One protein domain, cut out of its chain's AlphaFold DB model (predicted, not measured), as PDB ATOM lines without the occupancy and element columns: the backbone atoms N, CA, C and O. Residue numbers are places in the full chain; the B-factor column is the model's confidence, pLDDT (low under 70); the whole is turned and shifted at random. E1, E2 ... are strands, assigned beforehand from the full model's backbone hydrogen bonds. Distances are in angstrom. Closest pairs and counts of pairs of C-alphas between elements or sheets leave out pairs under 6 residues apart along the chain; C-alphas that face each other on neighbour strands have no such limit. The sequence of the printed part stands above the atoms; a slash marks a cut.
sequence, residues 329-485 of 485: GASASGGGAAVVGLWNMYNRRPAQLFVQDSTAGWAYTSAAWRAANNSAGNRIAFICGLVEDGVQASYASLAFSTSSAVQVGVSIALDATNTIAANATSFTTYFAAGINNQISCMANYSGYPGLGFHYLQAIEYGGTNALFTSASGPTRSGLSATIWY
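This is residues 329 to 485 of the 485 residues of an uncharacterized protein of Nitrobacter sp. Nb-311A (UniProt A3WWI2). Two twisted sheets lie face to face as a long sandwich, with the longer strands, among them E7, E8, E10 and E11, running nearly along the longest axis, while the short strands E4, E5 and E12 slant across it. One sheet is built round the long strand E7, with E10 on one side and E12 and E13 on the other; the second is built round E11, with E8 on one side and E5 and E6 on the other. The printed part has 157 residues with no named helix and 13 named strands, E1 to E13 in chain order; the class is all strand. Both sheets are branched; the sheet of E7 is antiparallel in its neighbour pairs, while that of E11 is mixed, with E1 and E6 parallel. The whole is compact, with a radius of gyration of the C-alphas of 15.8 A, and spans 56 by 28 by 20 A, only just elongated.

In the first sheet, E7 is residues 391 to 401, 32.7 A long, beginning at C-alpha 391 at (20.400, 3.343, -54.136). E10 is residues 437 to 447, 33.0 A, and E3 is residues 350 to 357, 23.2 A. E13, residues 478 to 484, is 19.7 A long and ends at C-alpha 484 at (25.741, 5.832, -59.088). E4 is residues 361 to 364 and E12 is residues 466 to 469. In the second sheet, E11 is residues 452 to 462, 31.8 A, and E8 is residues 406 to 414, 26.0 A. E6 is residues 379 to 384, E9 residues 427 to 431 and E5 residues 369 to 371. E1 is residues 338 to 340, with C-alpha 338 at (31.186, -5.875, -54.561). E2 is residues 342 to 344.

E7 and E10 are antiparallel at 165 degrees, with N 395 and O 443 2.9 A apart. On the other side of E7, different parts of it pair with different neighbours: E13 with residues 392 to 396, where N 394 and O 480 are 2.9 A apart, and E12 with residues 398 to 401, where N 400 and O 467 are 2.8 A apart. E3 is the edge strand beside E13, with N 353 and O 481 2.9 A apart. E4 is the edge strand beside E12, with N 362 and O 468 2.9 A apart. In the other sheet, E11 and E8 are antiparallel at 180 degrees, with N 411 and O 459 2.9 A apart. E6 and E5 lie on the other side of E11; N 382 and O 454 are 2.9 A apart, and N 460 and O 370 are 2.8 A apart. E1 is parallel to E6 at 4 degrees, with N 340 and O 381 2.8 A apart. E8 and E9 form a hairpin, with N 431 and O 406 2.8 A apart. E1 runs on into E2 at 40 degrees across a break of 1 residue; E2 pairs with no named strand, and its closest C-alpha to E6 is that of Trp 343, 6.1 A from Ile 383. Between the sheets, whose best planes are 12 degrees apart, the closest C-alphas of E8 and E10 are those of Ser 411 and Ala 443, 5.0 A apart.

The C-alphas farthest apart are those of Tyr 346 and Gly 434, 55.8 A. The printed part has no cut and ends at Tyr 485, the chain's last residue. The link E8 to E9, residues 415 to 426, is long. The mean pLDDT of the printed part is 91.3; residue 403, residues 434 to 435 and residues 471 to 475 are under 70.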
ATOM      1  N   GLY A 329      31.601  -7.314 -57.978       95.62
ATOM      2  CA  GLY A 329      31.116  -8.528 -57.335       95.62
ATOM      3  C   GLY A 329      31.447  -9.779 -58.147       95.62
ATOM      4  O   GLY A 329      31.820  -9.718 -59.321       95.62
ATOM      5  N   ALA A 330      31.371 -10.930 -57.491       94.88
ATOM      6  CA  ALA A 330      31.641 -12.228 -58.091       94.88
ATOM      7  C   ALA A 330      30.791 -13.327 -57.440       94.88
ATOM      8  O   ALA A 330      30.149 -13.131 -56.403       94.88
ATOM      9  N   SER A 331      30.821 -14.515 -58.047       93.25
ATOM     10  CA  SER A 331      30.350 -15.733 -57.394       93.25
ATOM     11  C   SER A 331      31.501 -16.380 -56.624       93.25
ATOM     12  O   SER A 331      32.528 -16.701 -57.221       93.25
ATOM     13  N   ALA A 332      31.352 -16.541 -55.310       93.50
ATOM     14  CA  ALA A 332      32.357 -17.166 -54.447       93.50
ATOM     15  C   ALA A 332      31.705 -17.815 -53.219       93.50
ATOM     16  O   ALA A 332      30.569 -17.492 -52.874       93.50
ATOM     17  N   SER A 333      32.421 -18.711 -52.537       92.50
ATOM     18  CA  SER A 333      31.933 -19.340 -51.305       92.50
ATOM     19  C   SER A 333      31.714 -18.272 -50.234       92.50
ATOM     20  O   SER A 333      32.648 -17.550 -49.896       92.50
ATOM     21  N   GLY A 334      30.494 -18.153 -49.708       90.88
ATOM     22  CA  GLY A 334      30.121 -17.071 -48.795       90.88
ATOM     23  C   GLY A 334      29.778 -15.744 -49.495       90.88
ATOM     24  O   GLY A 334      29.483 -14.763 -48.818       90.88
ATOM     25  N   GLY A 335      29.813 -15.675 -50.824       93.25
ATOM     26  CA  GLY A 335      29.561 -14.461 -51.603       93.25
ATOM     27  C   GLY A 335      30.836 -13.711 -51.996       93.25
ATOM     28  O   GLY A 335      31.707 -13.457 -51.165       93.25
ATOM     29  N   GLY A 336      30.953 -13.338 -53.273       94.94
ATOM     30  CA  GLY A 336      32.039 -12.488 -53.770       94.94
ATOM     31  C   GLY A 336      31.660 -11.011 -53.708       94.94
ATOM     32  O   GLY A 336      31.076 -10.506 -54.663       94.94
ATOM     33  N   ALA A 337      31.968 -10.340 -52.597       97.19
ATOM     34  CA  ALA A 337      31.520  -8.971 -52.327       97.19
ATOM     35  C   ALA A 337      31.870  -7.969 -53.444       97.19
ATOM     36  O   ALA A 337      32.937  -8.035 -54.059       97.19
ATOM     37  N   ALA A 338      30.972  -7.008 -53.666       98.25
ATOM     38  CA  ALA A 338      31.186  -5.875 -54.561       98.25
ATOM     39  C   ALA A 338      31.554  -4.619 -53.763       98.25
ATOM     40  O   ALA A 338      31.086  -4.429 -52.637       98.25
ATOM     41  N   VAL A 339      32.363  -3.745 -54.359       98.12
ATOM     42  CA  VAL A 339      32.809  -2.486 -53.750       98.12
ATOM     43  C   VAL A 339      32.852  -1.404 -54.817       98.12
ATOM     44  O   VAL A 339      33.563  -1.539 -55.801       98.12
ATOM     45  N   VAL A 340      32.148  -0.300 -54.611       98.06
ATOM     46  CA  VAL A 340      32.304   0.927 -55.398       98.06
ATOM     47  C   VAL A 340      32.950   1.965 -54.485       98.06
ATOM     48  O   VAL A 340      32.271   2.772 -53.863       98.06
ATOM     49  N   GLY A 341      34.275   1.887 -54.329       97.69
ATOM     50  CA  GLY A 341      35.061   2.724 -53.410       97.69
ATOM     51  C   GLY A 341      35.412   4.110 -53.956       97.69
ATOM     52  O   GLY A 341      36.337   4.750 -53.461       97.69
ATOM     53  N   LEU A 342      34.710   4.566 -54.991       97.75
ATOM     54  CA  LEU A 342      34.918   5.838 -55.673       97.75
ATOM     55  C   LEU A 342      33.559   6.410 -56.061       97.75
ATOM     56  O   LEU A 342      32.720   5.659 -56.540       97.75
ATOM     57  N   TRP A 343      33.376   7.715 -55.889       98.12
ATOM     58  CA  TRP A 343      32.178   8.456 -56.268       98.12
ATOM     59  C   TRP A 343      32.559   9.796 -56.892       98.12
ATOM     60  O   TRP A 343      33.410  10.516 -56.377       98.12
ATOM     61  N   ASN A 344      31.916  10.134 -57.997       98.31
ATOM     62  CA  ASN A 344      32.076  11.367 -58.740       98.31
ATOM     63  C   ASN A 344      31.002  12.371 -58.345       98.31
ATOM     64  O   ASN A 344      29.820  12.047 -58.346       98.31
ATOM     65  N   MET A 345      31.387  13.626 -58.130       97.31
ATOM     66  CA  MET A 345      30.410  14.700 -57.941       97.31
ATOM     67  C   MET A 345      29.614  14.965 -59.229       97.31
ATOM     68  O   MET A 345      28.388  15.101 -59.215       97.31
ATOM     69  N   TYR A 346      30.322  14.978 -60.360       96.31
ATOM     70  CA  TYR A 346      29.789  15.323 -61.675       96.31
ATOM     71  C   TYR A 346      29.889  14.147 -62.647       96.31
ATOM     72  O   TYR A 346      30.750  13.281 -62.522       96.31
ATOM     73  N   ASN A 347      29.023  14.136 -63.663       96.62
ATOM     74  CA  ASN A 347      29.017  13.119 -64.721       96.62
ATOM     75  C   ASN A 347      28.888  11.670 -64.206       96.62
ATOM     76  O   ASN A 347      29.475  10.750 -64.782       96.62
ATOM     77  N   ARG A 348      28.125  11.464 -63.126       95.38
ATOM     78  CA  ARG A 348      27.917  10.147 -62.516       95.38
ATOM     79  C   ARG A 348      27.351   9.130 -63.500       95.38
ATOM     80  O   ARG A 348      26.548   9.461 -64.379       95.38
ATOM     81  N   ARG A 349      27.764   7.869 -63.358       96.62
ATOM     82  CA  ARG A 349      27.259   6.748 -64.171       96.62
ATOM     83  C   ARG A 349      26.859   5.581 -63.274       96.62
ATOM     84  O   ARG A 349      27.499   5.374 -62.247       96.62
ATOM     85  N   PRO A 350      25.836   4.802 -63.652       95.69
ATOM     86  CA  PRO A 350      25.429   3.652 -62.865       95.69
ATOM     87  C   PRO A 350      26.443   2.511 -63.029       95.69
ATOM     88  O   PRO A 350      26.769   2.109 -64.147       95.69
ATOM     89  N   ALA A 351      26.910   1.962 -61.913       95.38
ATOM     90  CA  ALA A 351      27.530   0.651 -61.825       95.38
ATOM     91  C   ALA A 351      26.444  -0.390 -61.532       95.38
ATOM     92  O   ALA A 351      25.688  -0.260 -60.566       95.38
ATOM     93  N   GLN A 352      26.374  -1.423 -62.369       94.69
ATOM     94  CA  GLN A 352      25.508  -2.577 -62.148       94.69
ATOM     95  C   GLN A 352      26.312  -3.665 -61.443       94.69
ATOM     96  O   GLN A 352      27.338  -4.108 -61.958       94.69
ATOM     97  N   LEU A 353      25.856  -4.064 -60.261       96.94
ATOM     98  CA  LEU A 353      26.593  -4.944 -59.360       96.94
ATOM     99  C   LEU A 353      25.792  -6.213 -59.099       96.94
ATOM    100  O   LEU A 353      24.567  -6.165 -58.955       96.94
ATOM    101  N   PHE A 354      26.492  -7.339 -59.002       95.00
ATOM    102  CA  PHE A 354      25.890  -8.623 -58.666       95.00
ATOM    103  C   PHE A 354      26.854  -9.467 -57.837       95.00
ATOM    104  O   PHE A 354      28.000  -9.694 -58.218       95.00
ATOM    105  N   VAL A 355      26.358  -9.963 -56.711       95.44
ATOM    106  CA  VAL A 355      27.091 -10.811 -55.777       95.44
ATOM    107  C   VAL A 355      26.316 -12.099 -55.578       95.44
ATOM    108  O   VAL A 355      25.106 -12.072 -55.344       95.44
ATOM    109  N   GLN A 356      27.018 -13.228 -55.639       92.44
ATOM    110  CA  GLN A 356      26.418 -14.545 -55.463       92.44
ATOM    111  C   GLN A 356      27.263 -15.404 -54.524       92.44
ATOM    112  O   GLN A 356      28.473 -15.548 -54.712       92.44
ATOM    113  N   ASP A 357      26.610 -16.036 -53.554       93.00
ATOM    114  CA  ASP A 357      27.193 -17.155 -52.821       93.00
ATOM    115  C   ASP A 357      27.236 -18.385 -53.739       93.00
ATOM    116  O   ASP A 357      26.262 -18.695 -54.422       93.00
ATOM    117  N   SER A 358      28.381 -19.058 -53.824       91.12
ATOM    118  CA  SER A 358      28.526 -20.293 -54.600       91.12
ATOM    119  C   SER A 358      28.273 -21.552 -53.762       91.12
ATOM    120  O   SER A 358      28.372 -22.664 -54.281       91.12
ATOM    121  N   THR A 359      27.981 -21.412 -52.466       90.81
ATOM    122  CA  THR A 359      27.672 -22.534 -51.568       90.81
ATOM    123  C   THR A 359      26.346 -23.173 -51.979       90.81
ATOM    124  O   THR A 359      25.313 -22.506 -52.004       90.81
ATOM    125  N   ALA A 360      26.337 -24.478 -52.274       87.62
ATOM    126  CA  ALA A 360      25.144 -25.170 -52.780       87.62
ATOM    127  C   ALA A 360      23.890 -24.899 -51.925       87.62
ATOM    128  O   ALA A 360      22.846 -24.521 -52.459       87.62
ATOM    129  N   GLY A 361      24.038 -24.974 -50.601       88.25
ATOM    130  CA  GLY A 361      23.066 -24.487 -49.634       88.25
ATOM    131  C   GLY A 361      23.582 -24.567 -48.201       88.25
ATOM    132  O   GLY A 361      24.636 -25.150 -47.945       88.25
ATOM    133  N   TRP A 362      22.843 -23.970 -47.274       91.62
ATOM    134  CA  TRP A 362      23.169 -23.937 -45.851       91.62
ATOM    135  C   TRP A 362      21.907 -23.955 -44.991       91.62
ATOM    136  O   TRP A 362      20.828 -23.551 -45.423       91.62
ATOM    137  N   ALA A 363      22.055 -24.422 -43.753       91.19
ATOM    138  CA  ALA A 363      20.989 -24.415 -42.761       91.19
ATOM    139  C   ALA A 363      21.068 -23.178 -41.865       91.19
ATOM    140  O   ALA A 363      22.156 -22.676 -41.569       91.19
ATOM    141  N   TYR A 364      19.913 -22.735 -41.379       92.00
ATOM    142  CA  TYR A 364      19.824 -21.750 -40.309       92.00
ATOM    143  C   TYR A 364      18.665 -22.080 -39.377       92.00
ATOM    144  O   TYR A 364      17.524 -22.116 -39.808       92.00
ATOM    145  N   THR A 365      18.940 -22.338 -38.103       90.00
ATOM    146  CA  THR A 365      17.935 -22.888 -37.179       90.00
ATOM    147  C   THR A 365      17.570 -21.963 -36.022       90.00
ATOM    148  O   THR A 365      16.900 -22.403 -35.090       90.00
ATOM    149  N   SER A 366      18.019 -20.707 -36.042       90.38
ATOM    150  CA  SER A 366      17.745 -19.736 -34.979       90.38
ATOM    151  C   SER A 366      16.782 -18.665 -35.470       90.38
ATOM    152  O   SER A 366      17.092 -17.959 -36.421       90.38
ATOM    153  N   ALA A 367      15.658 -18.502 -34.771       90.31
ATOM    154  CA  ALA A 367      14.572 -17.569 -35.079       90.31
ATOM    155  C   ALA A 367      14.965 -16.078 -34.912       90.31
ATOM    156  O   ALA A 367      14.388 -15.345 -34.110       90.31
ATOM    157  N   ALA A 368      15.971 -15.632 -35.659       93.56
ATOM    158  CA  ALA A 368      16.533 -14.291 -35.666       93.56
ATOM    159  C   ALA A 368      17.005 -13.931 -37.084       93.56
ATOM    160  O   ALA A 368      17.073 -14.786 -37.960       93.56
ATOM    161  N   TRP A 369      17.309 -12.657 -37.314       96.31
ATOM    162  CA  TRP A 369      17.935 -12.205 -38.554       96.31
ATOM    163  C   TRP A 369      19.457 -12.305 -38.451       96.31
ATOM    164  O   TRP A 369      20.039 -11.996 -37.410       96.31
ATOM    165  N   ARG A 370      20.113 -12.690 -39.545       96.50
ATOM    166  CA  ARG A 370      21.579 -12.692 -39.670       96.50
ATOM    167  C   ARG A 370      22.018 -12.492 -41.116       96.50
ATOM    168  O   ARG A 370      21.206 -12.620 -42.027       96.50
ATOM    169  N   ALA A 371      23.316 -12.289 -41.330       97.19
ATOM    170  CA  ALA A 371      23.895 -12.256 -42.664       97.19
ATOM    171  C   ALA A 371      23.685 -13.605 -43.359       97.19
ATOM    172  O   ALA A 371      23.896 -14.659 -42.747       97.19
ATOM    173  N   ALA A 372      23.290 -13.565 -44.632       95.12
ATOM    174  CA  ALA A 372      23.090 -14.761 -45.438       95.12
ATOM    175  C   ALA A 372      24.337 -15.658 -45.389       95.12
ATOM    176  O   ALA A 372      25.461 -15.177 -45.575       95.12
ATOM    177  N   ASN A 373      24.135 -16.944 -45.085       94.00
ATOM    178  CA  ASN A 373      25.201 -17.934 -44.886       94.00
ATOM    179  C   ASN A 373      26.256 -17.557 -43.818       94.00
ATOM    180  O   ASN A 373      27.412 -17.963 -43.898       94.00
ATOM    181  N   ASN A 374      25.891 -16.750 -42.816       95.31
ATOM    182  CA  ASN A 374      26.834 -16.177 -41.844       95.31
ATOM    183  C   ASN A 374      28.001 -15.396 -42.480       95.31
ATOM    184  O   ASN A 374      29.085 -15.337 -41.899       95.31
ATOM    185  N   SER A 375      27.815 -14.845 -43.680       94.50
ATOM    186  CA  SER A 375      28.923 -14.298 -44.455       94.50
ATOM    187  C   SER A 375      28.797 -12.800 -44.708       94.50
ATOM    188  O   SER A 375      27.765 -12.297 -45.156       94.50
ATOM    189  N   ALA A 376      29.910 -12.092 -44.514       95.19
ATOM    190  CA  ALA A 376      30.070 -10.704 -44.938       95.19
ATOM    191  C   ALA A 376      30.293 -10.559 -46.458       95.19
ATOM    192  O   ALA A 376      30.348  -9.439 -46.957       95.19
ATOM    193  N   GLY A 377      30.430 -11.674 -47.186       94.75
ATOM    194  CA  GLY A 377      30.678 -11.702 -48.627       94.75
ATOM    195  C   GLY A 377      29.442 -11.434 -49.486       94.75
ATOM    196  O   GLY A 377      29.573 -10.895 -50.578       94.75
ATOM    197  N   ASN A 378      28.232 -11.725 -48.990       94.44
ATOM    198  CA  ASN A 378      26.962 -11.418 -49.663       94.44
ATOM    199  C   ASN A 378      26.582  -9.934 -49.503       94.44
ATOM    200  O   ASN A 378      25.546  -9.585 -48.928       94.44
ATOM    201  N   ARG A 379      27.482  -9.061 -49.961       97.88
ATOM    202  CA  ARG A 379      27.506  -7.635 -49.644       97.88
ATOM    203  C   ARG A 379      27.891  -6.790 -50.847       97.88
ATOM    204  O   ARG A 379      28.803  -7.135 -51.596       97.88
ATOM    205  N   ILE A 380      27.239  -5.642 -50.963       98.50
ATOM    206  CA  ILE A 380      27.596  -4.581 -51.901       98.50
ATOM    207  C   ILE A 380      27.913  -3.332 -51.085       98.50
ATOM    208  O   ILE A 380      27.035  -2.819 -50.398       98.50
ATOM    209  N   ALA A 381      29.152  -2.855 -51.148       98.25
ATOM    210  CA  ALA A 381      29.589  -1.650 -50.453       98.25
ATOM    211  C   ALA A 381      29.866  -0.502 -51.429       98.25
ATOM    212  O   ALA A 381      30.263  -0.742 -52.570       98.25
ATOM    213  N   PHE A 382      29.664   0.738 -51.000       97.94
ATOM    214  CA  PHE A 382      29.824   1.918 -51.847       97.94
ATOM    215  C   PHE A 382      30.075   3.184 -51.023       97.94
ATOM    216  O   PHE A 382      29.727   3.248 -49.847       97.94
ATOM    217  N   ILE A 383      30.686   4.190 -51.647       97.69
ATOM    218  CA  ILE A 383      30.891   5.524 -51.073       97.69
ATOM    219  C   ILE A 383      29.913   6.528 -51.697       97.69
ATOM    220  O   ILE A 383      29.720   6.534 -52.909       97.69
ATOM    221  N   CYS A 384      29.328   7.396 -50.872       95.75
ATOM    222  CA  CYS A 384      28.520   8.541 -51.283       95.75
ATOM    223  C   CYS A 384      29.226   9.831 -50.851       95.75
ATOM    224  O   CYS A 384      29.263  10.154 -49.662       95.75
ATOM    225  N   GLY A 385      29.781  10.589 -51.800       95.38
ATOM    226  CA  GLY A 385      30.429  11.870 -51.486       95.38
ATOM    227  C   GLY A 385      29.438  12.979 -51.122       95.38
ATOM    228  O   GLY A 385      29.747  13.836 -50.298       95.38
ATOM    229  N   LEU A 386      28.220  12.928 -51.667       95.06
ATOM    230  CA  LEU A 386      27.057  13.721 -51.264       95.06
ATOM    231  C   LEU A 386      25.781  12.895 -51.459       95.06
ATOM    232  O   LEU A 386      25.764  11.918 -52.210       95.06
ATOM    233  N   VAL A 387      24.701  13.304 -50.794       93.31
ATOM    234  CA  VAL A 387      23.392  12.647 -50.901       93.31
ATOM    235  C   VAL A 387      22.652  13.174 -52.132       93.31
ATOM    236  O   VAL A 387      21.747  13.993 -52.027       93.31
ATOM    237  N   GLU A 388      23.090  12.721 -53.305       91.38
ATOM    238  CA  GLU A 388      22.569  13.142 -54.616       91.38
ATOM    239  C   GLU A 388      21.748  12.043 -55.306       91.38
ATOM    240  O   GLU A 388      20.793  12.336 -56.023       91.38
ATOM    241  N   ASP A 389      22.106  10.773 -55.082       92.12
ATOM    242  CA  ASP A 389      21.479   9.617 -55.724       92.12
ATOM    243  C   ASP A 389      20.878   8.654 -54.708       92.12
ATOM    244  O   ASP A 389      21.464   8.357 -53.665       92.12
ATOM    245  N   GLY A 390      19.719   8.106 -55.066       92.06
ATOM    246  CA  GLY A 390      19.162   6.949 -54.384       92.06
ATOM    247  C   GLY A 390      19.874   5.663 -54.802       92.06
ATOM    248  O   GLY A 390      20.329   5.514 -55.938       92.06
ATOM    249  N   VAL A 391      19.905   4.697 -53.891       95.62
ATOM    250  CA  VAL A 391      20.400   3.343 -54.136       95.62
ATOM    251  C   VAL A 391      19.226   2.380 -54.236       95.62
ATOM    252  O   VAL A 391      18.307   2.409 -53.414       95.62
ATOM    253  N   GLN A 392      19.284   1.497 -55.234       96.38
ATOM    254  CA  GLN A 392      18.326   0.413 -55.429       96.38
ATOM    255  C   GLN A 392      19.040  -0.931 -55.406       96.38
ATOM    256  O   GLN A 392      20.053  -1.106 -56.089       96.38
ATOM    257  N   ALA A 393      18.489  -1.883 -54.658       97.81
ATOM    258  CA  ALA A 393      19.009  -3.240 -54.588       97.81
ATOM    259  C   ALA A 393      17.901  -4.284 -54.480       97.81
ATOM    260  O   ALA A 393      16.818  -4.007 -53.964       97.81
ATOM    261  N   SER A 394      18.201  -5.497 -54.931       97.06
ATOM    262  CA  SER A 394      17.320  -6.656 -54.823       97.06
ATOM    263  C   SER A 394      18.111  -7.880 -54.384       97.06
ATOM    264  O   SER A 394      19.176  -8.162 -54.939       97.06
ATOM    265  N   TYR A 395      17.589  -8.596 -53.392       96.25
ATOM    266  CA  TYR A 395      18.110  -9.871 -52.925       96.25
ATOM    267  C   TYR A 395      17.062 -10.949 -53.156       96.25
ATOM    268  O   TYR A 395      15.948 -10.861 -52.635       96.25
ATOM    269  N   ALA A 396      17.434 -11.970 -53.919       92.81
ATOM    270  CA  ALA A 396      16.601 -13.137 -54.153       92.81
ATOM    271  C   ALA A 396      17.301 -14.393 -53.639       92.81
ATOM    272  O   ALA A 396      18.497 -14.585 -53.871       92.81
ATOM    273  N   SER A 397      16.545 -15.261 -52.969       91.00
ATOM    274  CA  SER A 397      17.017 -16.573 -52.531       91.00
ATOM    275  C   SER A 397      15.895 -17.603 -52.522       91.00
ATOM    276  O   SER A 397      14.720 -17.246 -52.467       91.00
ATOM    277  N   LEU A 398      16.252 -18.883 -52.601       88.88
ATOM    278  CA  LEU A 398      15.303 -19.985 -52.480       88.88
ATOM    279  C   LEU A 398      15.428 -20.592 -51.079       88.88
ATOM    280  O   LEU A 398      16.521 -20.990 -50.671       88.88
ATOM    281  N   ALA A 399      14.310 -20.651 -50.356       88.69
ATOM    282  CA  ALA A 399      14.243 -21.200 -49.006       88.69
ATOM    283  C   ALA A 399      13.405 -22.486 -48.964       88.69
ATOM    284  O   ALA A 399      12.403 -22.610 -49.673       88.69
ATOM    285  N   PHE A 400      13.804 -23.419 -48.099       84.50
ATOM    286  CA  PHE A 400      13.233 -24.759 -47.971       84.50
ATOM    287  C   PHE A 400      12.938 -25.144 -46.520       84.50
ATOM    288  O   PHE A 400      13.572 -24.645 -45.584       84.50
ATOM    289  N   SER A 401      12.043 -26.123 -46.359       82.69
ATOM    290  CA  SER A 401      11.891 -26.925 -45.142       82.69
ATOM    291  C   SER A 401      11.934 -28.421 -45.459       82.69
ATOM    292  O   SER A 401      11.389 -28.847 -46.472       82.69
ATOM    293  N   THR A 402      12.582 -29.234 -44.617       70.19
ATOM    294  CA  THR A 402      12.795 -30.673 -44.887       70.19
ATOM    295  C   THR A 402      11.682 -31.591 -44.389       70.19
ATOM    296  O   THR A 402      11.431 -32.619 -45.013       70.19
ATOM    297  N   SER A 403      11.008 -31.261 -43.282       67.44
ATOM    298  CA  SER A 403       9.934 -32.123 -42.739       67.44
ATOM    299  C   SER A 403       9.043 -31.499 -41.657       67.44
ATOM    300  O   SER A 403       8.122 -32.155 -41.174       67.44
ATOM    301  N   SER A 404       9.309 -30.263 -41.227       75.88
ATOM    302  CA  SER A 404       8.694 -29.670 -40.030       75.88
ATOM    303  C   SER A 404       8.237 -28.243 -40.281       75.88
ATOM    304  O   SER A 404       8.703 -27.579 -41.209       75.88
ATOM    305  N   ALA A 405       7.343 -27.771 -39.413       81.94
ATOM    306  CA  ALA A 405       6.931 -26.382 -39.406       81.94
ATOM    307  C   ALA A 405       8.127 -25.448 -39.172       81.94
ATOM    308  O   ALA A 405       8.860 -25.625 -38.196       81.94
ATOM    309  N   VAL A 406       8.315 -24.455 -40.041       87.00
ATOM    310  CA  VAL A 406       9.461 -23.543 -39.961       87.00
ATOM    311  C   VAL A 406       9.134 -22.167 -40.524       87.00
ATOM    312  O   VAL A 406       8.383 -22.034 -41.487       87.00
ATOM    313  N   GLN A 407       9.723 -21.134 -39.927       88.88
ATOM    314  CA  GLN A 407       9.710 -19.781 -40.471       88.88
ATOM    315  C   GLN A 407      10.971 -19.545 -41.290       88.88
ATOM    316  O   GLN A 407      12.074 -19.823 -40.820       88.88
ATOM    317  N   VAL A 408      10.810 -19.006 -42.494       90.69
ATOM    318  CA  VAL A 408      11.924 -18.596 -43.350       90.69
ATOM    319  C   VAL A 408      11.707 -17.171 -43.822       90.69
ATOM    320  O   VAL A 408      10.569 -16.753 -44.043       90.69
ATOM    321  N   GLY A 409      12.788 -16.429 -44.011       92.00
ATOM    322  CA  GLY A 409      12.706 -15.091 -44.565       92.00
ATOM    323  C   GLY A 409      14.018 -14.579 -45.129       92.00
ATOM    324  O   GLY A 409      15.091 -15.090 -44.810       92.00
ATOM    325  N   VAL A 410      13.916 -13.565 -45.983       95.50
ATOM    326  CA  VAL A 410      15.052 -12.821 -46.536       95.50
ATOM    327  C   VAL A 410      14.765 -11.330 -46.501       95.50
ATOM    328  O   VAL A 410      13.611 -10.900 -46.596       95.50
ATOM    329  N   SER A 411      15.820 -10.541 -46.366       97.50
ATOM    330  CA  SER A 411      15.746  -9.088 -46.439       97.50
ATOM    331  C   SER A 411      17.107  -8.493 -46.810       97.50
ATOM    332  O   SER A 411      18.076  -9.217 -47.051       97.50
ATOM    333  N   ILE A 412      17.177  -7.166 -46.849       98.19
ATOM    334  CA  ILE A 412      18.409  -6.402 -47.023       98.19
ATOM    335  C   ILE A 412      18.612  -5.527 -45.785       98.19
ATOM    336  O   ILE A 412      17.700  -4.829 -45.339       98.19
ATOM    337  N   ALA A 413      19.819  -5.575 -45.231       98.31
ATOM    338  CA  ALA A 413      20.284  -4.674 -44.187       98.31
ATOM    339  C   ALA A 413      21.131  -3.549 -44.797       98.31
ATOM    340  O   ALA A 413      21.827  -3.770 -45.788       98.31
ATOM    341  N   LEU A 414      21.088  -2.368 -44.182       97.81
ATOM    342  CA  LEU A 414      21.964  -1.235 -44.473       97.81
ATOM    343  C   LEU A 414      22.868  -1.037 -43.259       97.81
ATOM    344  O   LEU A 414      22.357  -0.912 -42.147       97.81
ATOM    345  N   ASP A 415      24.181  -1.087 -43.469       97.44
ATOM    346  CA  ASP A 415      25.226  -0.914 -42.446       97.44
ATOM    347  C   ASP A 415      25.106  -1.828 -41.219       97.44
ATOM    348  O   ASP A 415      25.733  -1.627 -40.179       97.44
ATOM    349  N   ALA A 416      24.343  -2.905 -41.367       97.44
ATOM    350  CA  ALA A 416      24.112  -3.915 -40.358       97.44
ATOM    351  C   ALA A 416      24.154  -5.304 -40.993       97.44
ATOM    352  O   ALA A 416      24.111  -5.473 -42.212       97.44
ATOM    353  N   THR A 417      24.216  -6.330 -40.150       97.75
ATOM    354  CA  THR A 417      24.224  -7.732 -40.597       97.75
ATOM    355  C   THR A 417      23.022  -8.529 -40.116       97.75
ATOM    356  O   THR A 417      22.879  -9.687 -40.479       97.75
ATOM    357  N   ASN A 418      22.146  -7.942 -39.309       96.31
ATOM    358  CA  ASN A 418      21.083  -8.659 -38.604       96.31
ATOM    359  C   ASN A 418      19.807  -7.827 -38.410       96.31
ATOM    360  O   ASN A 418      18.927  -8.228 -37.657       96.31
ATOM    361  N   THR A 419      19.694  -6.682 -39.080       97.06
ATOM    362  CA  THR A 419      18.548  -5.780 -38.939       97.06
ATOM    363  C   THR A 419      18.089  -5.347 -40.317       97.06
ATOM    364  O   THR A 419      18.900  -4.929 -41.139       97.06
ATOM    365  N   ILE A 420      16.788  -5.459 -40.576       97.62
ATOM    366  CA  ILE A 420      16.183  -5.019 -41.835       97.62
ATOM    367  C   ILE A 420      16.364  -3.503 -41.973       97.62
ATOM    368  O   ILE A 420      16.088  -2.761 -41.031       97.62
ATOM    369  N   ALA A 421      16.809  -3.037 -43.141       97.56
ATOM    370  CA  ALA A 421      16.910  -1.607 -43.410       97.56
ATOM    371  C   ALA A 421      15.522  -0.943 -43.416       97.56
ATOM    372  O   ALA A 421      14.556  -1.527 -43.905       97.56
ATOM    373  N   ALA A 422      15.426   0.309 -42.958       94.75
ATOM    374  CA  ALA A 422      14.155   1.044 -42.896       94.75
ATOM    375  C   ALA A 422      13.428   1.135 -44.255       94.75
ATOM    376  O   ALA A 422      12.202   1.101 -44.313       94.75
ATOM    377  N   ASN A 423      14.192   1.199 -45.349       94.88
ATOM    378  CA  ASN A 423      13.695   1.293 -46.723       94.88
ATOM    379  C   ASN A 423      13.790  -0.037 -47.492       94.88
ATOM    380  O   ASN A 423      13.846  -0.035 -48.725       94.88
ATOM    381  N   ALA A 424      13.852  -1.166 -46.779       96.38
ATOM    382  CA  ALA A 424      13.810  -2.491 -47.378       96.38
ATOM    383  C   ALA A 424      12.454  -3.173 -47.159       96.38
ATOM    384  O   ALA A 424      11.880  -3.133 -46.070       96.38
ATOM    385  N   THR A 425      11.963  -3.865 -48.184       96.12
ATOM    386  CA  THR A 425      10.937  -4.890 -47.995       96.12
ATOM    387  C   THR A 425      11.583  -6.137 -47.404       96.12
ATOM    388  O   THR A 425      12.730  -6.457 -47.706       96.12
ATOM    389  N   SER A 426      10.833  -6.876 -46.592       91.56
ATOM    390  CA  SER A 426      11.223  -8.219 -46.168       91.56
ATOM    391  C   SER A 426      10.211  -9.228 -46.682       91.56
ATOM    392  O   SER A 426       9.027  -8.922 -46.831       91.56
ATOM    393  N   PHE A 427      10.690 -10.434 -46.954       88.56
ATOM    394  CA  PHE A 427       9.839 -11.588 -47.170       88.56
ATOM    395  C   PHE A 427       9.996 -12.506 -45.966       88.56
ATOM    396  O   PHE A 427      11.115 -12.918 -45.669       88.56
ATOM    397  N   THR A 428       8.890 -12.856 -45.315       86.31
ATOM    398  CA  THR A 428       8.860 -13.862 -44.250       86.31
ATOM    399  C   THR A 428       7.623 -14.720 -44.439       86.31
ATOM    400  O   THR A 428       6.526 -14.197 -44.630       86.31
ATOM    401  N   THR A 429       7.780 -16.036 -44.371       87.19
ATOM    402  CA  THR A 429       6.662 -16.976 -44.436       87.19
ATOM    403  C   THR A 429       6.819 -18.082 -43.405       87.19
ATOM    404  O   THR A 429       7.902 -18.320 -42.869       87.19
ATOM    405  N   TYR A 430       5.711 -18.760 -43.136       86.94
ATOM    406  CA  TYR A 430       5.654 -19.950 -42.311       86.94
ATOM    407  C   TYR A 430       5.293 -21.143 -43.193       86.94
ATOM    408  O   TYR A 430       4.238 -21.165 -43.826       86.94
ATOM    409  N   PHE A 431       6.155 -22.151 -43.208       84.62
ATOM    410  CA  PHE A 431       5.825 -23.453 -43.759       84.62
ATOM    411  C   PHE A 431       5.159 -24.299 -42.682       84.62
ATOM    412  O   PHE A 431       5.700 -24.445 -41.587       84.62
ATOM    413  N   ALA A 432       3.999 -24.875 -42.998       80.00
ATOM    414  CA  ALA A 432       3.387 -25.905 -42.167       80.00
ATOM    415  C   ALA A 432       4.190 -27.218 -42.244       80.00
ATOM    416  O   ALA A 432       4.982 -27.428 -43.166       80.00
ATOM    417  N   ALA A 433       3.981 -28.113 -41.277       74.62
ATOM    418  CA  ALA A 433       4.579 -29.447 -41.304       74.62
ATOM    419  C   ALA A 433       4.106 -30.240 -42.544       74.62
ATOM    420  O   ALA A 433       2.912 -30.274 -42.838       74.62
ATOM    421  N   GLY A 434       5.038 -30.862 -43.271       67.69
ATOM    422  CA  GLY A 434       4.792 -31.565 -44.537       67.69
ATOM    423  C   GLY A 434       6.097 -31.975 -45.238       67.69
ATOM    424  O   GLY A 434       7.180 -31.682 -44.734       67.69
ATOM    425  N   ILE A 435       6.008 -32.662 -46.385       69.31
ATOM    426  CA  ILE A 435       7.175 -33.026 -47.220       69.31
ATOM    427  C   ILE A 435       7.716 -31.762 -47.917       69.31
ATOM    428  O   ILE A 435       6.911 -30.955 -48.366       69.31
ATOM    429  N   ASN A 436       9.048 -31.623 -48.021       70.62
ATOM    430  CA  ASN A 436       9.813 -30.627 -48.801       70.62
ATOM    431  C   ASN A 436       9.009 -29.440 -49.371       70.62
ATOM    432  O   ASN A 436       8.608 -29.456 -50.536       70.62
ATOM    433  N   ASN A 437       8.831 -28.385 -48.568       80.50
ATOM    434  CA  ASN A 437       8.273 -27.121 -49.048       80.50
ATOM    435  C   ASN A 437       9.400 -26.219 -49.566       80.50
ATOM    436  O   ASN A 437      10.443 -26.117 -48.922       80.50
ATOM    437  N   GLN A 438       9.182 -25.547 -50.700       84.38
ATOM    438  CA  GLN A 438      10.126 -24.588 -51.285       84.38
ATOM    439  C   GLN A 438       9.411 -23.299 -51.693       84.38
ATOM    440  O   GLN A 438       8.273 -23.343 -52.171       84.38
ATOM    441  N   ILE A 439      10.074 -22.155 -51.534       86.19
ATOM    442  CA  ILE A 439       9.552 -20.862 -51.987       86.19
ATOM    443  C   ILE A 439      10.671 -19.929 -52.434       86.19
ATOM    444  O   ILE A 439      11.726 -19.852 -51.801       86.19
ATOM    445  N   SER A 440      10.422 -19.204 -53.522       88.19
ATOM    446  CA  SER A 440      11.287 -18.113 -53.962       88.19
ATOM    447  C   SER A 440      11.014 -16.878 -53.113       88.19
ATOM    448  O   SER A 440       9.900 -16.354 -53.102       88.19
ATOM    449  N   CYS A 441      12.042 -16.406 -52.423       89.56
ATOM    450  CA  CYS A 441      12.003 -15.231 -51.572       89.56
ATOM    451  C   CYS A 441      12.676 -14.061 -52.301       89.56
ATOM    452  O   CYS A 441      13.744 -14.235 -52.890       89.56
ATOM    453  N   MET A 442      12.091 -12.866 -52.227       93.25
ATOM    454  CA  MET A 442      12.686 -11.648 -52.779       93.25
ATOM    455  C   MET A 442      12.476 -10.468 -51.833       93.25
ATOM    456  O   MET A 442      11.380 -10.265 -51.311       93.25
ATOM    457  N   ALA A 443      13.525  -9.677 -51.652       96.38
ATOM    458  CA  ALA A 443      13.526  -8.438 -50.892       96.38
ATOM    459  C   ALA A 443      14.152  -7.322 -51.723       96.38
ATOM    460  O   ALA A 443      15.091  -7.563 -52.479       96.38
ATOM    461  N   ASN A 444      13.645  -6.102 -51.576       97.62
ATOM    462  CA  ASN A 444      14.133  -4.938 -52.306       97.62
ATOM    463  C   ASN A 444      14.469  -3.818 -51.329       97.62
ATOM    464  O   ASN A 444      13.768  -3.648 -50.339       97.62
ATOM    465  N   TYR A 445      15.498  -3.036 -51.633       97.94
ATOM    466  CA  TYR A 445      15.844  -1.799 -50.939       97.94
ATOM    467  C   TYR A 445      15.772  -0.636 -51.927       97.94
ATOM    468  O   TYR A 445      16.245  -0.760 -53.058       97.94
ATOM    469  N   SER A 446      15.193   0.487 -51.500       96.69
ATOM    470  CA  SER A 446      15.174   1.731 -52.277       96.69
ATOM    471  C   SER A 446      15.197   2.940 -51.348       96.69
ATOM    472  O   SER A 446      14.183   3.279 -50.736       96.69
ATOM    473  N   GLY A 447      16.336   3.617 -51.252       94.69
ATOM    474  CA  GLY A 447      16.481   4.772 -50.368       94.69
ATOM    475  C   GLY A 447      17.787   5.530 -50.560       94.69
ATOM    476  O   GLY A 447      18.597   5.177 -51.414       94.69
ATOM    477  N   TYR A 448      17.970   6.575 -49.755       94.12
ATOM    478  CA  TYR A 448      19.214   7.337 -49.652       94.12
ATOM    479  C   TYR A 448      19.987   6.845 -48.418       94.12
ATOM    480  O   TYR A 448      19.523   7.080 -47.302       94.12
ATOM    481  N   PRO A 449      21.128   6.154 -48.588       91.44
ATOM    482  CA  PRO A 449      21.909   5.594 -47.478       91.44
ATOM    483  C   PRO A 449      22.494   6.649 -46.531       91.44
ATOM    484  O   PRO A 449      22.693   6.370 -45.353       91.44
ATOM    485  N   GLY A 450      22.704   7.867 -47.036       93.81
ATOM    486  CA  GLY A 450      23.347   8.955 -46.312       93.81
ATOM    487  C   GLY A 450      24.676   9.355 -46.943       93.81
ATOM    488  O   GLY A 450      25.018   8.930 -48.050       93.81
ATOM    489  N   LEU A 451      25.372  10.260 -46.259       95.31
ATOM    490  CA  LEU A 451      26.717  10.690 -46.614       95.31
ATOM    491  C   LEU A 451      27.726   9.644 -46.134       95.31
ATOM    492  O   LEU A 451      27.674   9.249 -44.970       95.31
ATOM    493  N   GLY A 452      28.703   9.312 -46.977       96.81
ATOM    494  CA  GLY A 452      29.828   8.475 -46.588       96.81
ATOM    495  C   GLY A 452      29.759   7.043 -47.105       96.81
ATOM    496  O   GLY A 452      29.127   6.757 -48.126       96.81
ATOM    497  N   PHE A 453      30.544   6.164 -46.489       98.00
ATOM    498  CA  PHE A 453      30.704   4.777 -46.896       98.00
ATOM    499  C   PHE A 453      29.644   3.902 -46.240       98.00
ATOM    500  O   PHE A 453      29.516   3.866 -45.018       98.00
ATOM    501  N   HIS A 454      28.936   3.152 -47.075       97.69
ATOM    502  CA  HIS A 454      27.830   2.306 -46.669       97.69
ATOM    503  C   HIS A 454      27.944   0.922 -47.303       97.69
ATOM    504  O   HIS A 454      28.632   0.714 -48.309       97.69
ATOM    505  N   TYR A 455      27.227  -0.046 -46.744       98.06
ATOM    506  CA  TYR A 455      27.046  -1.341 -47.377       98.06
ATOM    507  C   TYR A 455      25.629  -1.885 -47.236       98.06
ATOM    508  O   TYR A 455      24.984  -1.791 -46.194       98.06
ATOM    509  N   LEU A 456      25.180  -2.542 -48.302       98.44
ATOM    510  CA  LEU A 456      23.991  -3.374 -48.308       98.44
ATOM    511  C   LEU A 456      24.397  -4.826 -48.101       98.44
ATOM    512  O   LEU A 456      25.236  -5.365 -48.827       98.44
ATOM    513  N   GLN A 457      23.790  -5.459 -47.110       98.25
ATOM    514  CA  GLN A 457      24.053  -6.839 -46.736       98.25
ATOM    515  C   GLN A 457      22.801  -7.677 -46.974       98.25
ATOM    516  O   GLN A 457      21.721  -7.356 -46.475       98.25
ATOM    517  N   ALA A 458      22.952  -8.788 -47.690       97.62
ATOM    518  CA  ALA A 458      21.908  -9.798 -47.751       97.62
ATOM    519  C   ALA A 458      21.752 -10.455 -46.372       97.62
ATOM    520  O   ALA A 458      22.741 -10.933 -45.797       97.62
ATOM    521  N   ILE A 459      20.523 -10.482 -45.856       97.19
ATOM    522  CA  ILE A 459      20.190 -11.094 -44.569       97.19
ATOM    523  C   ILE A 459      19.064 -12.119 -44.713       97.19
ATOM    524  O   ILE A 459      18.240 -12.056 -45.627       97.19
ATOM    525  N   GLU A 460      19.027 -13.066 -43.786       95.38
ATOM    526  CA  GLU A 460      18.073 -14.171 -43.748       95.38
ATOM    527  C   GLU A 460      17.530 -14.406 -42.336       95.38
ATOM    528  O   GLU A 460      18.174 -14.059 -41.343       95.38
ATOM    529  N   TYR A 461      16.352 -15.021 -42.270       94.12
ATOM    530  CA  TYR A 461      15.668 -15.442 -41.052       94.12
ATOM    531  C   TYR A 461      15.347 -16.930 -41.148       94.12
ATOM    532  O   TYR A 461      14.736 -17.345 -42.131       94.12
ATOM    533  N   GLY A 462      15.722 -17.742 -40.159       89.44
ATOM    534  CA  GLY A 462      15.548 -19.197 -40.242       89.44
ATOM    535  C   GLY A 462      15.176 -19.844 -38.916       89.44
ATOM    536  O   GLY A 462      15.968 -19.872 -37.987       89.44
ATOM    537  N   GLY A 463      13.977 -20.414 -38.820       83.69
ATOM    538  CA  GLY A 463      13.583 -21.267 -37.697       83.69
ATOM    539  C   GLY A 463      14.159 -22.685 -37.796       83.69
ATOM    540  O   GLY A 463      14.834 -23.044 -38.760       83.69
ATOM    541  N   THR A 464      13.855 -23.538 -36.817       81.44
ATOM    542  CA  THR A 464      14.291 -24.945 -36.795       81.44
ATOM    543  C   THR A 464      13.966 -25.660 -38.118       81.44
ATOM    544  O   THR A 464      12.795 -25.820 -38.456       81.44
ATOM    545  N   ASN A 465      15.002 -26.142 -38.824       81.94
ATOM    546  CA  ASN A 465      14.973 -26.796 -40.151       81.94
ATOM    547  C   ASN A 465      14.915 -25.883 -41.392       81.94
ATOM    548  O   ASN A 465      14.632 -26.388 -42.480       81.94
ATOM    549  N   ALA A 466      15.187 -24.577 -41.279       88.06
ATOM    550  CA  ALA A 466      15.285 -23.734 -42.468       88.06
ATOM    551  C   ALA A 466      16.574 -24.037 -43.236       88.06
ATOM    552  O   ALA A 466      17.664 -24.122 -42.658       88.06
ATOM    553  N   LEU A 467      16.437 -24.169 -44.551       88.94
ATOM    554  CA  LEU A 467      17.540 -24.324 -45.488       88.94
ATOM    555  C   LEU A 467      17.432 -23.258 -46.572       88.94
ATOM    556  O   LEU A 467      16.339 -22.935 -47.030       88.94
ATOM    557  N   PHE A 468      18.575 -22.757 -47.012       90.19
ATOM    558  CA  PHE A 468      18.698 -21.813 -48.113       90.19
ATOM    559  C   PHE A 468      19.629 -22.409 -49.158       90.19
ATOM    560  O   PHE A 468      20.604 -23.074 -48.809       90.19
ATOM    561  N   THR A 469      19.352 -22.178 -50.435       84.75
ATOM    562  CA  THR A 469      20.240 -22.599 -51.529       84.75
ATOM    563  C   THR A 469      20.631 -21.401 -52.355       84.75
ATOM    564  O   THR A 469      19.777 -20.556 -52.594       84.75
ATOM    565  N   SER A 470      21.868 -21.366 -52.850       75.38
ATOM    566  CA  SER A 470      22.348 -20.239 -53.661       75.38
ATOM    567  C   SER A 470      22.897 -20.608 -55.040       75.38
ATOM    568  O   SER A 470      22.960 -19.744 -55.922       75.38
ATOM    569  N   ALA A 471      23.234 -21.888 -55.255       65.81
ATOM    570  CA  ALA A 471      23.940 -22.335 -56.458       65.81
ATOM    571  C   ALA A 471      23.554 -23.735 -56.990       65.81
ATOM    572  O   ALA A 471      24.187 -24.209 -57.932       65.81
ATOM    573  N   SER A 472      22.555 -24.432 -56.430       56.84
ATOM    574  CA  SER A 472      22.167 -25.771 -56.910       56.84
ATOM    575  C   SER A 472      21.032 -25.737 -57.943       56.84
ATOM    576  O   SER A 472      19.979 -25.157 -57.687       56.84
ATOM    577  N   GLY A 473      21.193 -26.444 -59.068       62.22
ATOM    578  CA  GLY A 473      20.111 -26.702 -60.033       62.22
ATOM    579  C   GLY A 473      19.688 -25.474 -60.869       62.22
ATOM    580  O   GLY A 473      20.543 -24.666 -61.223       62.22
ATOM    581  N   PRO A 474      18.397 -25.321 -61.236       60.94
ATOM    582  CA  PRO A 474      17.907 -24.208 -62.065       60.94
ATOM    583  C   PRO A 474      17.780 -22.866 -61.316       60.94
ATOM    584  O   PRO A 474      17.373 -21.872 -61.914       60.94
ATOM    585  N   THR A 475      18.088 -22.816 -60.017       66.56
ATOM    586  CA  THR A 475      17.876 -21.640 -59.162       66.56
ATOM    587  C   THR A 475      19.186 -20.970 -58.770       66.56
ATOM    588  O   THR A 475      20.136 -21.636 -58.361       66.56
ATOM    589  N   ARG A 476      19.227 -19.637 -58.867       74.56
ATOM    590  CA  ARG A 476      20.386 -18.811 -58.511       74.56
ATOM    591  C   ARG A 476      19.952 -17.725 -57.542       74.56
ATOM    592  O   ARG A 476      19.007 -16.994 -57.831       74.56
ATOM    593  N   SER A 477      20.644 -17.625 -56.416       87.12
ATOM    594  CA  SER A 477      20.451 -16.538 -55.454       87.12
ATOM    595  C   SER A 477      21.506 -15.473 -55.652       87.12
ATOM    596  O   SER A 477      22.605 -15.753 -56.131       87.12
ATOM    597  N   GLY A 478      21.184 -14.246 -55.276       93.00
ATOM    598  CA  GLY A 478      22.142 -13.165 -55.389       93.00
ATOM    599  C   GLY A 478      21.588 -11.838 -54.926       93.00
ATOM    600  O   GLY A 478      20.376 -11.610 -54.929       93.00
ATOM    601  N   LEU A 479      22.514 -10.981 -54.518       96.88
ATOM    602  CA  LEU A 479      22.274  -9.583 -54.215       96.88
ATOM    603  C   LEU A 479      22.726  -8.767 -55.422       96.88
ATOM    604  O   LEU A 479      23.870  -8.873 -55.859       96.88
ATOM    605  N   SER A 480      21.824  -7.956 -55.954       97.12
ATOM    606  CA  SER A 480      22.095  -7.024 -57.044       97.12
ATOM    607  C   SER A 480      21.839  -5.595 -56.595       97.12
ATOM    608  O   SER A 480      20.963  -5.371 -55.760       97.12
ATOM    609  N   ALA A 481      22.577  -4.635 -57.149       97.44
ATOM    610  CA  ALA A 481      22.316  -3.218 -56.925       97.44
ATOM    611  C   ALA A 481      22.732  -2.363 -58.124       97.44
ATOM    612  O   ALA A 481      23.642  -2.722 -58.875       97.44
ATOM    613  N   THR A 482      22.082  -1.208 -58.259       95.69
ATOM    614  CA  THR A 482      22.540  -0.117 -59.126       95.69
ATOM    615  C   THR A 482      23.066   1.006 -58.243       95.69
ATOM    616  O   THR A 482      22.304   1.566 -57.454       95.69
ATOM    617  N   ILE A 483      24.353   1.328 -58.380       95.81
ATOM    618  CA  ILE A 483      25.036   2.374 -57.605       95.81
ATOM    619  C   ILE A 483      25.553   3.445 -58.560       95.81
ATOM    620  O   ILE A 483      26.269   3.130 -59.507       95.81
ATOM    621  N   TRP A 484      25.208   4.706 -58.323       95.44
ATOM    622  CA  TRP A 484      25.741   5.832 -59.088       95.44
ATOM    623  C   TRP A 484      27.072   6.277 -58.499       95.44
ATOM    624  O   TRP A 484      27.195   6.426 -57.284       95.44
ATOM    625  N   TYR A 485      28.070   6.452 -59.363       94.62
ATOM    626  CA  TYR A 485      29.439   6.741 -58.952       94.62
ATOM    627  C   TYR A 485      30.159   7.678 -59.896       94.62
ATOM    628  O   TYR A 485      29.676   7.950 -61.023       94.62
TER     629      TYR A 485